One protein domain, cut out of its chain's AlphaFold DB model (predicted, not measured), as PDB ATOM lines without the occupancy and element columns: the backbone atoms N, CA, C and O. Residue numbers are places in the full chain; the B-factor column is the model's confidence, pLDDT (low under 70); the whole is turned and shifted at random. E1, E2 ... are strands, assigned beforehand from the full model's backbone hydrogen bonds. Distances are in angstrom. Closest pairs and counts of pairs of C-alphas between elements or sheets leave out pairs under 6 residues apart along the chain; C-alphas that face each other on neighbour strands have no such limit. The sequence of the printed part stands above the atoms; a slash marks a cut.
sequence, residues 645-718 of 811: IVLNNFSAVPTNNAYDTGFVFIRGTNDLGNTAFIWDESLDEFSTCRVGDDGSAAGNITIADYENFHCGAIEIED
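AT A GLANCE: This is residues 645 to 718 of the 811 residues of an uncharacterized protein of marine metagenome (UniProt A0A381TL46). There is little regular structure here: one small, twisted four-stranded sheet, with residues 649 to 655 and 710 to 718 sticking out from it. The strands E1, E2, E3, E4 follow in that order along the chain and across the sheet, a meander, each the antiparallel neighbour of the one before. The printed part has 74 residues, 23 of them in named strands, and no named helix; the class is all strand. It is only just loose, close to compact, with a radius of gyration of the C-alphas of 13.9 A and spans of 41 by 37 by 23 A.

IN THESE COORDINATES: Find C-alpha 661 at (40.681, -38.479, -27.684), where E1 begins; it runs 13.1 A to residue 665. E2, residues 674 to 680, and E3, residues 685 to 691, each run 15.9 A. E4, residues 703 to 706, runs 7.3 A to C-alpha 706 at (53.036, -48.608, -28.645).

HOW THE PARTS SIT: Look at N 663 and O 677, 2.9 A apart, in the hairpin E1 and E2. In the hairpin E2 and E3, N 676 and O 689 are 2.8 A apart. In the hairpin E3 and E4, at 114 degrees, N 690 and O 705 are 2.8 A apart. Edge strands E1 and E4 are apart.

THE WHOLE: The printed part has no cut. The E3 to E4 link is long. Residues 697 to 698 are under pLDDT 70.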
ATOM      1  N   ILE A 645      40.579 -29.274 -18.578       93.38
ATOM      2  CA  ILE A 645      40.465 -29.308 -20.035       93.38
ATOM      3  C   ILE A 645      39.500 -30.447 -20.357       93.38
ATOM      4  O   ILE A 645      39.790 -31.606 -20.069       93.38
ATOM      5  N   VAL A 646      38.333 -30.118 -20.911       91.00
ATOM      6  CA  VAL A 646      37.329 -31.115 -21.302       91.00
ATOM      7  C   VAL A 646      37.464 -31.375 -22.795       91.00
ATOM      8  O   VAL A 646      37.219 -30.485 -23.607       91.00
ATOM      9  N   LEU A 647      37.847 -32.599 -23.150       89.31
ATOM     10  CA  LEU A 647      37.917 -33.059 -24.532       89.31
ATOM     11  C   LEU A 647      36.646 -33.838 -24.894       89.31
ATOM     12  O   LEU A 647      35.988 -34.398 -24.020       89.31
ATOM     13  N   ASN A 648      36.307 -33.852 -26.185       85.81
ATOM     14  CA  ASN A 648      35.190 -34.621 -26.742       85.81
ATOM     15  C   ASN A 648      33.822 -34.381 -26.053       85.81
ATOM     16  O   ASN A 648      33.074 -35.305 -25.739       85.81
ATOM     17  N   ASN A 649      33.494 -33.111 -25.785       86.06
ATOM     18  CA  ASN A 649      32.233 -32.727 -25.146       86.06
ATOM     19  C   ASN A 649      31.073 -32.695 -26.158       86.06
ATOM     20  O   ASN A 649      31.077 -31.890 -27.090       86.06
ATOM     21  N   PHE A 650      30.041 -33.507 -25.937       80.25
ATOM     22  CA  PHE A 650      28.857 -33.565 -26.796       80.25
ATOM     23  C   PHE A 650      27.646 -32.891 -26.151       80.25
ATOM     24  O   PHE A 650      27.361 -33.079 -24.971       80.25
ATOM     25  N   SER A 651      26.843 -32.181 -26.951       78.25
ATOM     26  CA  SER A 651      25.554 -31.631 -26.490       78.25
ATOM     27  C   SER A 651      24.497 -32.714 -26.214       78.25
ATOM     28  O   SER A 651      23.538 -32.468 -25.487       78.25
ATOM     29  N   ALA A 652      24.669 -33.906 -26.791       80.31
ATOM     30  CA  ALA A 652      23.925 -35.120 -26.479       80.31
ATOM     31  C   ALA A 652      24.883 -36.312 -26.612       80.31
ATOM     32  O   ALA A 652      25.520 -36.463 -27.653       80.31
ATOM     33  N   VAL A 653      25.001 -37.124 -25.560       77.62
ATOM     34  CA  VAL A 653      25.953 -38.247 -25.497       77.62
ATOM     35  C   VAL A 653      25.713 -39.207 -26.677       77.62
ATOM     36  O   VAL A 653      24.587 -39.699 -26.817       77.62
ATOM     37  N   PRO A 654      26.713 -39.462 -27.543       79.75
ATOM     38  CA  PRO A 654      26.559 -40.383 -28.665       79.75
ATOM     39  C   PRO A 654      26.382 -41.823 -28.164       79.75
ATOM     40  O   PRO A 654      26.878 -42.193 -27.105       79.75
ATOM     41  N   THR A 655      25.681 -42.664 -28.933       79.38
ATOM     42  CA  THR A 655      25.472 -44.084 -28.579       79.38
ATOM     43  C   THR A 655      26.747 -44.922 -28.662       79.38
ATOM     44  O   THR A 655      26.796 -45.994 -28.071       79.38
ATOM     45  N   ASN A 656      27.736 -44.458 -29.424       72.69
ATOM     46  CA  ASN A 656      29.099 -44.970 -29.434       72.69
ATOM     47  C   ASN A 656      30.026 -43.797 -29.767       72.69
ATOM     48  O   ASN A 656      29.802 -43.136 -30.786       72.69
ATOM     49  N   ASN A 657      31.014 -43.510 -28.921       77.81
ATOM     50  CA  ASN A 657      32.086 -42.600 -29.305       77.81
ATOM     51  C   ASN A 657      33.000 -43.356 -30.281       77.81
ATOM     52  O   ASN A 657      33.345 -44.501 -30.035       77.81
ATOM     53  N   ALA A 658      33.309 -42.767 -31.433       73.81
ATOM     54  CA  ALA A 658      34.092 -43.430 -32.484       73.81
ATOM     55  C   ALA A 658      35.458 -42.765 -32.703       73.81
ATOM     56  O   ALA A 658      36.117 -43.033 -33.708       73.81
ATOM     57  N   TYR A 659      35.826 -41.836 -31.818       84.25
ATOM     58  CA  TYR A 659      37.008 -41.003 -31.958       84.25
ATOM     59  C   TYR A 659      37.899 -41.138 -30.735       84.25
ATOM     60  O   TYR A 659      37.485 -40.822 -29.613       84.25
ATOM     61  N   ASP A 660      39.142 -41.525 -30.997       87.50
ATOM     62  CA  ASP A 660      40.211 -41.453 -30.016       87.50
ATOM     63  C   ASP A 660      40.394 -40.003 -29.577       87.50
ATOM     64  O   ASP A 660      40.279 -39.059 -30.366       87.50
ATOM     65  N   THR A 661      40.644 -39.812 -28.287       89.81
ATOM     66  CA  THR A 661      40.681 -38.479 -27.684       89.81
ATOM     67  C   THR A 661      41.957 -38.308 -26.883       89.81
ATOM     68  O   THR A 661      42.279 -39.133 -26.033       89.81
ATOM     69  N   GLY A 662      42.683 -37.217 -27.106       91.44
ATOM     70  CA  GLY A 662      43.885 -36.918 -26.338       91.44
ATOM     71  C   GLY A 662      44.791 -35.926 -27.043       91.44
ATOM     72  O   GLY A 662      44.320 -35.014 -27.719       91.44
ATOM     73  N   PHE A 663      46.095 -36.106 -26.865       91.19
ATOM     74  CA  PHE A 663      47.118 -35.194 -27.357       91.19
ATOM     75  C   PHE A 663      48.037 -35.894 -28.353       91.19
ATOM     76  O   PHE A 663      48.586 -36.956 -28.058       91.19
ATOM     77  N   VAL A 664      48.247 -35.262 -29.509       91.06
ATOM     78  CA  VAL A 664      49.263 -35.653 -30.492       91.06
ATOM     79  C   VAL A 664      50.429 -34.674 -30.400       91.06
ATOM     80  O   VAL A 664      50.259 -33.459 -30.460       91.06
ATOM     81  N   PHE A 665      51.630 -35.213 -30.265       91.00
ATOM     82  CA  PHE A 665      52.886 -34.486 -30.213       91.00
ATOM     83  C   PHE A 665      53.575 -34.592 -31.571       91.00
ATOM     84  O   PHE A 665      54.126 -35.639 -31.935       91.00
ATOM     85  N   ILE A 666      53.526 -33.491 -32.320       89.69
ATOM     86  CA  ILE A 666      54.150 -33.380 -33.638       89.69
ATOM     87  C   ILE A 666      55.667 -33.378 -33.489       89.69
ATOM     88  O   ILE A 666      56.243 -32.578 -32.750       89.69
ATOM     89  N   ARG A 667      56.313 -34.296 -34.202       87.69
ATOM     90  CA  ARG A 667      57.757 -34.499 -34.205       87.69
ATOM     91  C   ARG A 667      58.377 -34.039 -35.522       87.69
ATOM     92  O   ARG A 667      57.688 -33.713 -36.486       87.69
ATOM     93  N   GLY A 668      59.705 -33.962 -35.554       78.12
ATOM     94  CA  GLY A 668      60.433 -33.536 -36.747       78.12
ATOM     95  C   GLY A 668      60.411 -34.591 -37.855       78.12
ATOM     96  O   GLY A 668      60.223 -35.779 -37.615       78.12
ATOM     97  N   THR A 669      60.707 -34.182 -39.089       72.44
ATOM     98  CA  THR A 669      60.671 -35.052 -40.284       72.44
ATOM     99  C   THR A 669      61.693 -36.198 -40.296       72.44
ATOM    100  O   THR A 669      61.662 -37.029 -41.198       72.44
ATOM    101  N   ASN A 670      62.627 -36.229 -39.342       73.50
ATOM    102  CA  ASN A 670      63.646 -37.280 -39.219       73.50
ATOM    103  C   ASN A 670      63.226 -38.408 -38.263       73.50
ATOM    104  O   ASN A 670      63.996 -39.344 -38.049       73.50
ATOM    105  N   ASP A 671      62.033 -38.309 -37.682       74.69
ATOM    106  CA  ASP A 671      61.509 -39.259 -36.715       74.69
ATOM    107  C   ASP A 671      60.598 -40.301 -37.381       74.69
ATOM    108  O   ASP A 671      60.015 -40.066 -38.436       74.69
ATOM    109  N   LEU A 672      60.453 -41.475 -36.758       78.19
ATOM    110  CA  LEU A 672      59.655 -42.603 -37.273       78.19
ATOM    111  C   LEU A 672      58.123 -42.389 -37.175       78.19
ATOM    112  O   LEU A 672      57.368 -43.359 -37.243       78.19
ATOM    113  N   GLY A 673      57.667 -41.148 -36.981       85.56
ATOM    114  CA  GLY A 673      56.272 -40.760 -36.745       85.56
ATOM    115  C   GLY A 673      56.110 -39.795 -35.563       85.56
ATOM    116  O   GLY A 673      57.051 -39.566 -34.798       85.56
ATOM    117  N   ASN A 674      54.904 -39.250 -35.412       91.62
ATOM    118  CA  ASN A 674      54.498 -38.442 -34.261       91.62
ATOM    119  C   ASN A 674      54.217 -39.348 -33.055       91.62
ATOM    120  O   ASN A 674      54.025 -40.552 -33.207       91.62
ATOM    121  N   THR A 675      54.201 -38.798 -31.846       91.94
ATOM    122  CA  THR A 675      53.848 -39.558 -30.629       91.94
ATOM    123  C   THR A 675      52.552 -39.030 -30.047       91.94
ATOM    124  O   THR A 675      52.246 -37.862 -30.241       91.94
ATOM    125  N   ALA A 676      51.795 -39.843 -29.323       92.56
ATOM    126  CA  ALA A 676      50.514 -39.433 -28.767       92.56
ATOM    127  C   ALA A 676      50.268 -40.031 -27.378       92.56
ATOM    128  O   ALA A 676      50.817 -41.078 -27.029       92.56
ATOM    129  N   PHE A 677      49.439 -39.335 -26.601       94.00
ATOM    130  CA  PHE A 677      48.822 -39.839 -25.379       94.00
ATOM    131  C   PHE A 677      47.309 -39.703 -25.520       94.00
ATOM    132  O   PHE A 677      46.791 -38.582 -25.557       94.00
ATOM    133  N   ILE A 678      46.621 -40.833 -25.663       92.44
ATOM    134  CA  ILE A 678      45.212 -40.883 -26.065       92.44
ATOM    135  C   ILE A 678      44.426 -41.888 -25.233       92.44
ATOM    136  O   ILE A 678      44.988 -42.854 -24.725       92.44
ATOM    137  N   TRP A 679      43.123 -41.656 -25.121       93.00
ATOM    138  CA  TRP A 679      42.140 -42.706 -24.899       93.00
ATOM    139  C   TRP A 679      41.839 -43.360 -26.251       93.00
ATOM    140  O   TRP A 679      41.333 -42.682 -27.149       93.00
ATOM    141  N   ASP A 680      42.213 -44.629 -26.394       87.31
ATOM    142  CA  ASP A 680      41.946 -45.466 -27.563       87.31
ATOM    143  C   ASP A 680      40.565 -46.116 -27.399       87.31
ATOM    144  O   ASP A 680      40.391 -47.035 -26.599       87.31
ATOM    145  N   GLU A 681      39.575 -45.632 -28.151       88.00
ATOM    146  CA  GLU A 681      38.197 -46.157 -28.120       88.00
ATOM    147  C   GLU A 681      38.089 -47.538 -28.785       88.00
ATOM    148  O   GLU A 681      37.106 -48.251 -28.598       88.00
ATOM    149  N   SER A 682      39.081 -47.945 -29.584       84.38
ATOM    150  CA  SER A 682      39.083 -49.275 -30.199       84.38
ATOM    151  C   SER A 682      39.465 -50.371 -29.202       84.38
ATOM    152  O   SER A 682      39.083 -51.530 -29.398       84.38
ATOM    153  N   LEU A 683      40.228 -50.021 -28.163       83.44
ATOM    154  CA  LEU A 683      40.729 -50.945 -27.142       83.44
ATOM    155  C   LEU A 683      40.263 -50.617 -25.713       83.44
ATOM    156  O   LEU A 683      40.554 -51.396 -24.807       83.44
ATOM    157  N   ASP A 684      39.507 -49.530 -25.529       87.56
ATOM    158  CA  ASP A 684      38.992 -49.034 -24.245       87.56
ATOM    159  C   ASP A 684      40.099 -48.768 -23.201       87.56
ATOM    160  O   ASP A 684      39.961 -49.108 -22.021       87.56
ATOM    161  N   GLU A 685      41.218 -48.162 -23.617       89.44
ATOM    162  CA  GLU A 685      42.359 -47.907 -22.726       89.44
ATOM    163  C   GLU A 685      43.113 -46.600 -23.008       89.44
ATOM    164  O   GLU A 685      43.108 -46.058 -24.112       89.44
ATOM    165  N   PHE A 686      43.825 -46.099 -21.993       92.69
ATOM    166  CA  PHE A 686      44.833 -45.063 -22.208       92.69
ATOM    167  C   PHE A 686      46.089 -45.665 -22.837       92.69
ATOM    168  O   PHE A 686      46.628 -46.651 -22.338       92.69
ATOM    169  N   SER A 687      46.606 -45.008 -23.872       91.69
ATOM    170  CA  SER A 687      47.769 -45.465 -24.621       91.69
ATOM    171  C   SER A 687      48.787 -44.347 -24.833       91.69
ATOM    172  O   SER A 687      48.445 -43.219 -25.202       91.69
ATOM    173  N   THR A 688      50.063 -44.679 -24.620       93.94
ATOM    174  CA  THR A 688      51.202 -43.951 -25.184       93.94
ATOM    175  C   THR A 688      51.630 -44.656 -26.459       93.94
ATOM    176  O   THR A 688      52.028 -45.820 -26.429       93.94
ATOM    177  N   CYS A 689      51.558 -43.969 -27.594       91.69
ATOM    178  CA  CYS A 689      51.760 -44.610 -28.888       91.69
ATOM    179  C   CYS A 689      52.475 -43.713 -29.893       91.69
ATOM    180  O   CYS A 689      52.558 -42.491 -29.747       91.69
ATOM    181  N   ARG A 690      53.010 -44.339 -30.937       92.62
ATOM    182  CA  ARG A 690      53.505 -43.675 -32.138       92.62
ATOM    183  C   ARG A 690      52.421 -43.706 -33.196       92.62
ATOM    184  O   ARG A 690      51.834 -44.754 -33.463       92.62
ATOM    185  N   VAL A 691      52.184 -42.563 -33.819       90.12
ATOM    186  CA  VAL A 691      51.084 -42.330 -34.753       90.12
ATOM    187  C   VAL A 691      51.607 -41.652 -36.017       90.12
ATOM    188  O   VAL A 691      52.597 -40.919 -35.994       90.12
ATOM    189  N   GLY A 692      50.957 -41.925 -37.148       86.50
ATOM    190  CA  GLY A 692      51.236 -41.227 -38.410       86.50
ATOM    191  C   GLY A 692      50.449 -39.925 -38.582       86.50
ATOM    192  O   GLY A 692      50.730 -39.173 -39.511       86.50
ATOM    193  N   ASP A 693      49.464 -39.690 -37.716       86.06
ATOM    194  CA  ASP A 693      48.559 -38.543 -37.765       86.06
ATOM    195  C   ASP A 693      49.242 -37.264 -37.253       86.06
ATOM    196  O   ASP A 693      50.118 -37.318 -36.384       86.06
ATOM    197  N   ASP A 694      48.848 -36.116 -37.794       85.62
ATOM    198  CA  ASP A 694      49.325 -34.779 -37.428       85.62
ATOM    199  C   ASP A 694      48.249 -33.925 -36.732       85.62
ATOM    200  O   ASP A 694      48.443 -32.730 -36.508       85.62
ATOM    201  N   GLY A 695      47.120 -34.539 -36.370       80.06
ATOM    202  CA  GLY A 695      45.986 -33.889 -35.725       80.06
ATOM    203  C   GLY A 695      45.097 -33.095 -36.687       80.06
ATOM    204  O   GLY A 695      44.222 -32.363 -36.226       80.06
ATOM    205  N   SER A 696      45.299 -33.204 -38.008       80.69
ATOM    206  CA  SER A 696      44.511 -32.465 -39.010       80.69
ATOM    207  C   SER A 696      43.153 -33.096 -39.340       80.69
ATOM    208  O   SER A 696      42.268 -32.406 -39.858       80.69
ATOM    209  N   ALA A 697      42.954 -34.381 -39.035       69.69
ATOM    210  CA  ALA A 697      41.706 -35.099 -39.274       69.69
ATOM    211  C   ALA A 697      41.012 -35.468 -37.953       69.69
ATOM    212  O   ALA A 697      41.609 -36.063 -37.064       69.69
ATOM    213  N   ALA A 698      39.717 -35.163 -37.838       69.19
ATOM    214  CA  ALA A 698      38.886 -35.709 -36.768       69.19
ATOM    215  C   ALA A 698      38.576 -37.182 -37.076       69.19
ATOM    216  O   ALA A 698      37.900 -37.476 -38.068       69.19
ATOM    217  N   GLY A 699      39.078 -38.115 -36.267       71.38
ATOM    218  CA  GLY A 699      38.923 -39.539 -36.552       71.38
ATOM    219  C   GLY A 699      39.657 -40.465 -35.590       71.38
ATOM    220  O   GLY A 699      40.370 -40.022 -34.698       71.38
ATOM    221  N   ASN A 700      39.464 -41.766 -35.805       79.44
ATOM    222  CA  ASN A 700      40.226 -42.831 -35.158       79.44
ATOM    223  C   ASN A 700      41.696 -42.753 -35.596       79.44
ATOM    224  O   ASN A 700      41.984 -42.754 -36.799       79.44
ATOM    225  N   ILE A 701      42.617 -42.709 -34.644       83.75
ATOM    226  CA  ILE A 701      44.043 -42.565 -34.904       83.75
ATOM    227  C   ILE A 701      44.621 -43.944 -35.234       83.75
ATOM    228  O   ILE A 701      44.393 -44.937 -34.551       83.75
ATOM    229  N   THR A 702      45.397 -44.032 -36.316       85.19
ATOM    230  CA  THR A 702      46.101 -45.280 -36.643       85.19
ATOM    231  C   THR A 702      47.387 -45.377 -35.826       85.19
ATOM    232  O   THR A 702      48.355 -44.655 -36.090       85.19
ATOM    233  N   ILE A 703      47.405 -46.295 -34.860       88.88
ATOM    234  CA  ILE A 703      48.583 -46.611 -34.049       88.88
ATOM    235  C   ILE A 703      49.599 -47.381 -34.902       88.88
ATOM    236  O   ILE A 703      49.315 -48.461 -35.419       88.88
ATOM    237  N   ALA A 704      50.795 -46.815 -35.057       89.56
ATOM    238  CA  ALA A 704      51.915 -47.467 -35.727       89.56
ATOM    239  C   ALA A 704      52.657 -48.427 -34.787       89.56
ATOM    240  O   ALA A 704      53.167 -49.450 -35.240       89.56
ATOM    241  N   ASP A 705      52.757 -48.067 -33.506       90.19
ATOM    242  CA  ASP A 705      53.409 -48.850 -32.453       90.19
ATOM    243  C   ASP A 705      53.034 -48.295 -31.073       90.19
ATOM    244  O   ASP A 705      52.689 -47.116 -30.963       90.19
ATOM    245  N   TYR A 706      53.149 -49.102 -30.022       90.50
ATOM    246  CA  TYR A 706      53.036 -48.608 -28.645       90.50
ATOM    247  C   TYR A 706      54.399 -48.116 -28.158       90.50
ATOM    248  O   TYR A 706      55.437 -48.689 -28.486       90.50
ATOM    249  N   GLU A 707      54.403 -47.038 -27.381       91.62
ATOM    250  CA  GLU A 707      55.615 -46.373 -26.900       91.62
ATOM    251  C   GLU A 707      55.725 -46.472 -25.375       91.62
ATOM    252  O   GLU A 707      54.737 -46.663 -24.665       91.62
ATOM    253  N   ASN A 708      56.946 -46.340 -24.856       89.75
ATOM    254  CA  ASN A 708      57.212 -46.465 -23.422       89.75
ATOM    255  C   ASN A 708      56.634 -45.286 -22.620       89.75
ATOM    256  O   ASN A 708      56.800 -44.128 -23.004       89.75
ATOM    257  N   PHE A 709      56.080 -45.571 -21.436       90.44
ATOM    258  CA  PHE A 709      55.690 -44.559 -20.452       90.44
ATOM    259  C   PHE A 709      56.752 -44.428 -19.352       90.44
ATOM    260  O   PHE A 709      57.046 -45.387 -18.640       90.44
ATOM    261  N   HIS A 710      57.335 -43.236 -19.202       89.38
ATOM    262  CA  HIS A 710      58.295 -42.938 -18.138       89.38
ATOM    263  C   HIS A 710      57.645 -42.046 -17.076       89.38
ATOM    264  O   HIS A 710      57.361 -40.875 -17.329       89.38
ATOM    265  N   CYS A 711      57.443 -42.587 -15.877       91.31
ATOM    266  CA  CYS A 711      56.882 -41.882 -14.725       91.31
ATOM    267  C   CYS A 711      57.706 -42.172 -13.461       91.31
ATOM    268  O   CYS A 711      58.599 -43.016 -13.480       91.31
ATOM    269  N   GLY A 712      57.450 -41.426 -12.383       91.06
ATOM    270  CA  GLY A 712      58.094 -41.643 -11.086       91.06
ATOM    271  C   GLY A 712      57.579 -42.915 -10.406       91.06
ATOM    272  O   GLY A 712      57.891 -44.027 -10.815       91.06
ATOM    273  N   ALA A 713      56.790 -42.752  -9.344       89.88
ATOM    274  CA  ALA A 713      56.067 -43.869  -8.748       89.88
ATOM    275  C   ALA A 713      54.764 -44.135  -9.517       89.88
ATOM    276  O   ALA A 713      54.076 -43.196  -9.918       89.88
ATOM    277  N   ILE A 714      54.425 -45.412  -9.685       90.62
ATOM    278  CA  ILE A 714      53.096 -45.856 -10.113       90.62
ATOM    279  C   ILE A 714      52.370 -46.343  -8.858       90.62
ATOM    280  O   ILE A 714      52.778 -47.340  -8.261       90.62
ATOM    281  N   GLU A 715      51.314 -45.640  -8.459       90.62
ATOM    282  CA  GLU A 715      50.413 -46.037  -7.371       90.62
ATOM    283  C   GLU A 715      49.104 -46.551  -7.983       90.62
ATOM    284  O   GLU A 715      48.505 -45.882  -8.822       90.62
ATOM    285  N   ILE A 716      48.682 -47.761  -7.607       88.81
ATOM    286  CA  ILE A 716      47.488 -48.437  -8.138       88.81
ATOM    287  C   ILE A 716      46.661 -48.917  -6.944       88.81
ATOM    288  O   ILE A 716      47.216 -49.514  -6.024       88.81
ATOM    289  N   GLU A 717      45.354 -48.644  -6.948       92.56
ATOM    290  CA  GLU A 717      44.454 -49.025  -5.846       92.56
ATOM    291  C   GLU A 717      44.132 -50.527  -5.837       92.56
ATOM    292  O   GLU A 717      44.018 -51.126  -4.769       92.56
ATOM    293  N   ASP A 718      44.033 -51.128  -7.026       88.75
ATOM    294  CA  ASP A 718      43.743 -52.549  -7.221       88.75
ATOM    295  C   ASP A 718      44.994 -53.311  -7.716       88.75
ATOM    296  O   ASP A 718      46.073 -53.239  -7.129       88.75
TER     297      ASP A 718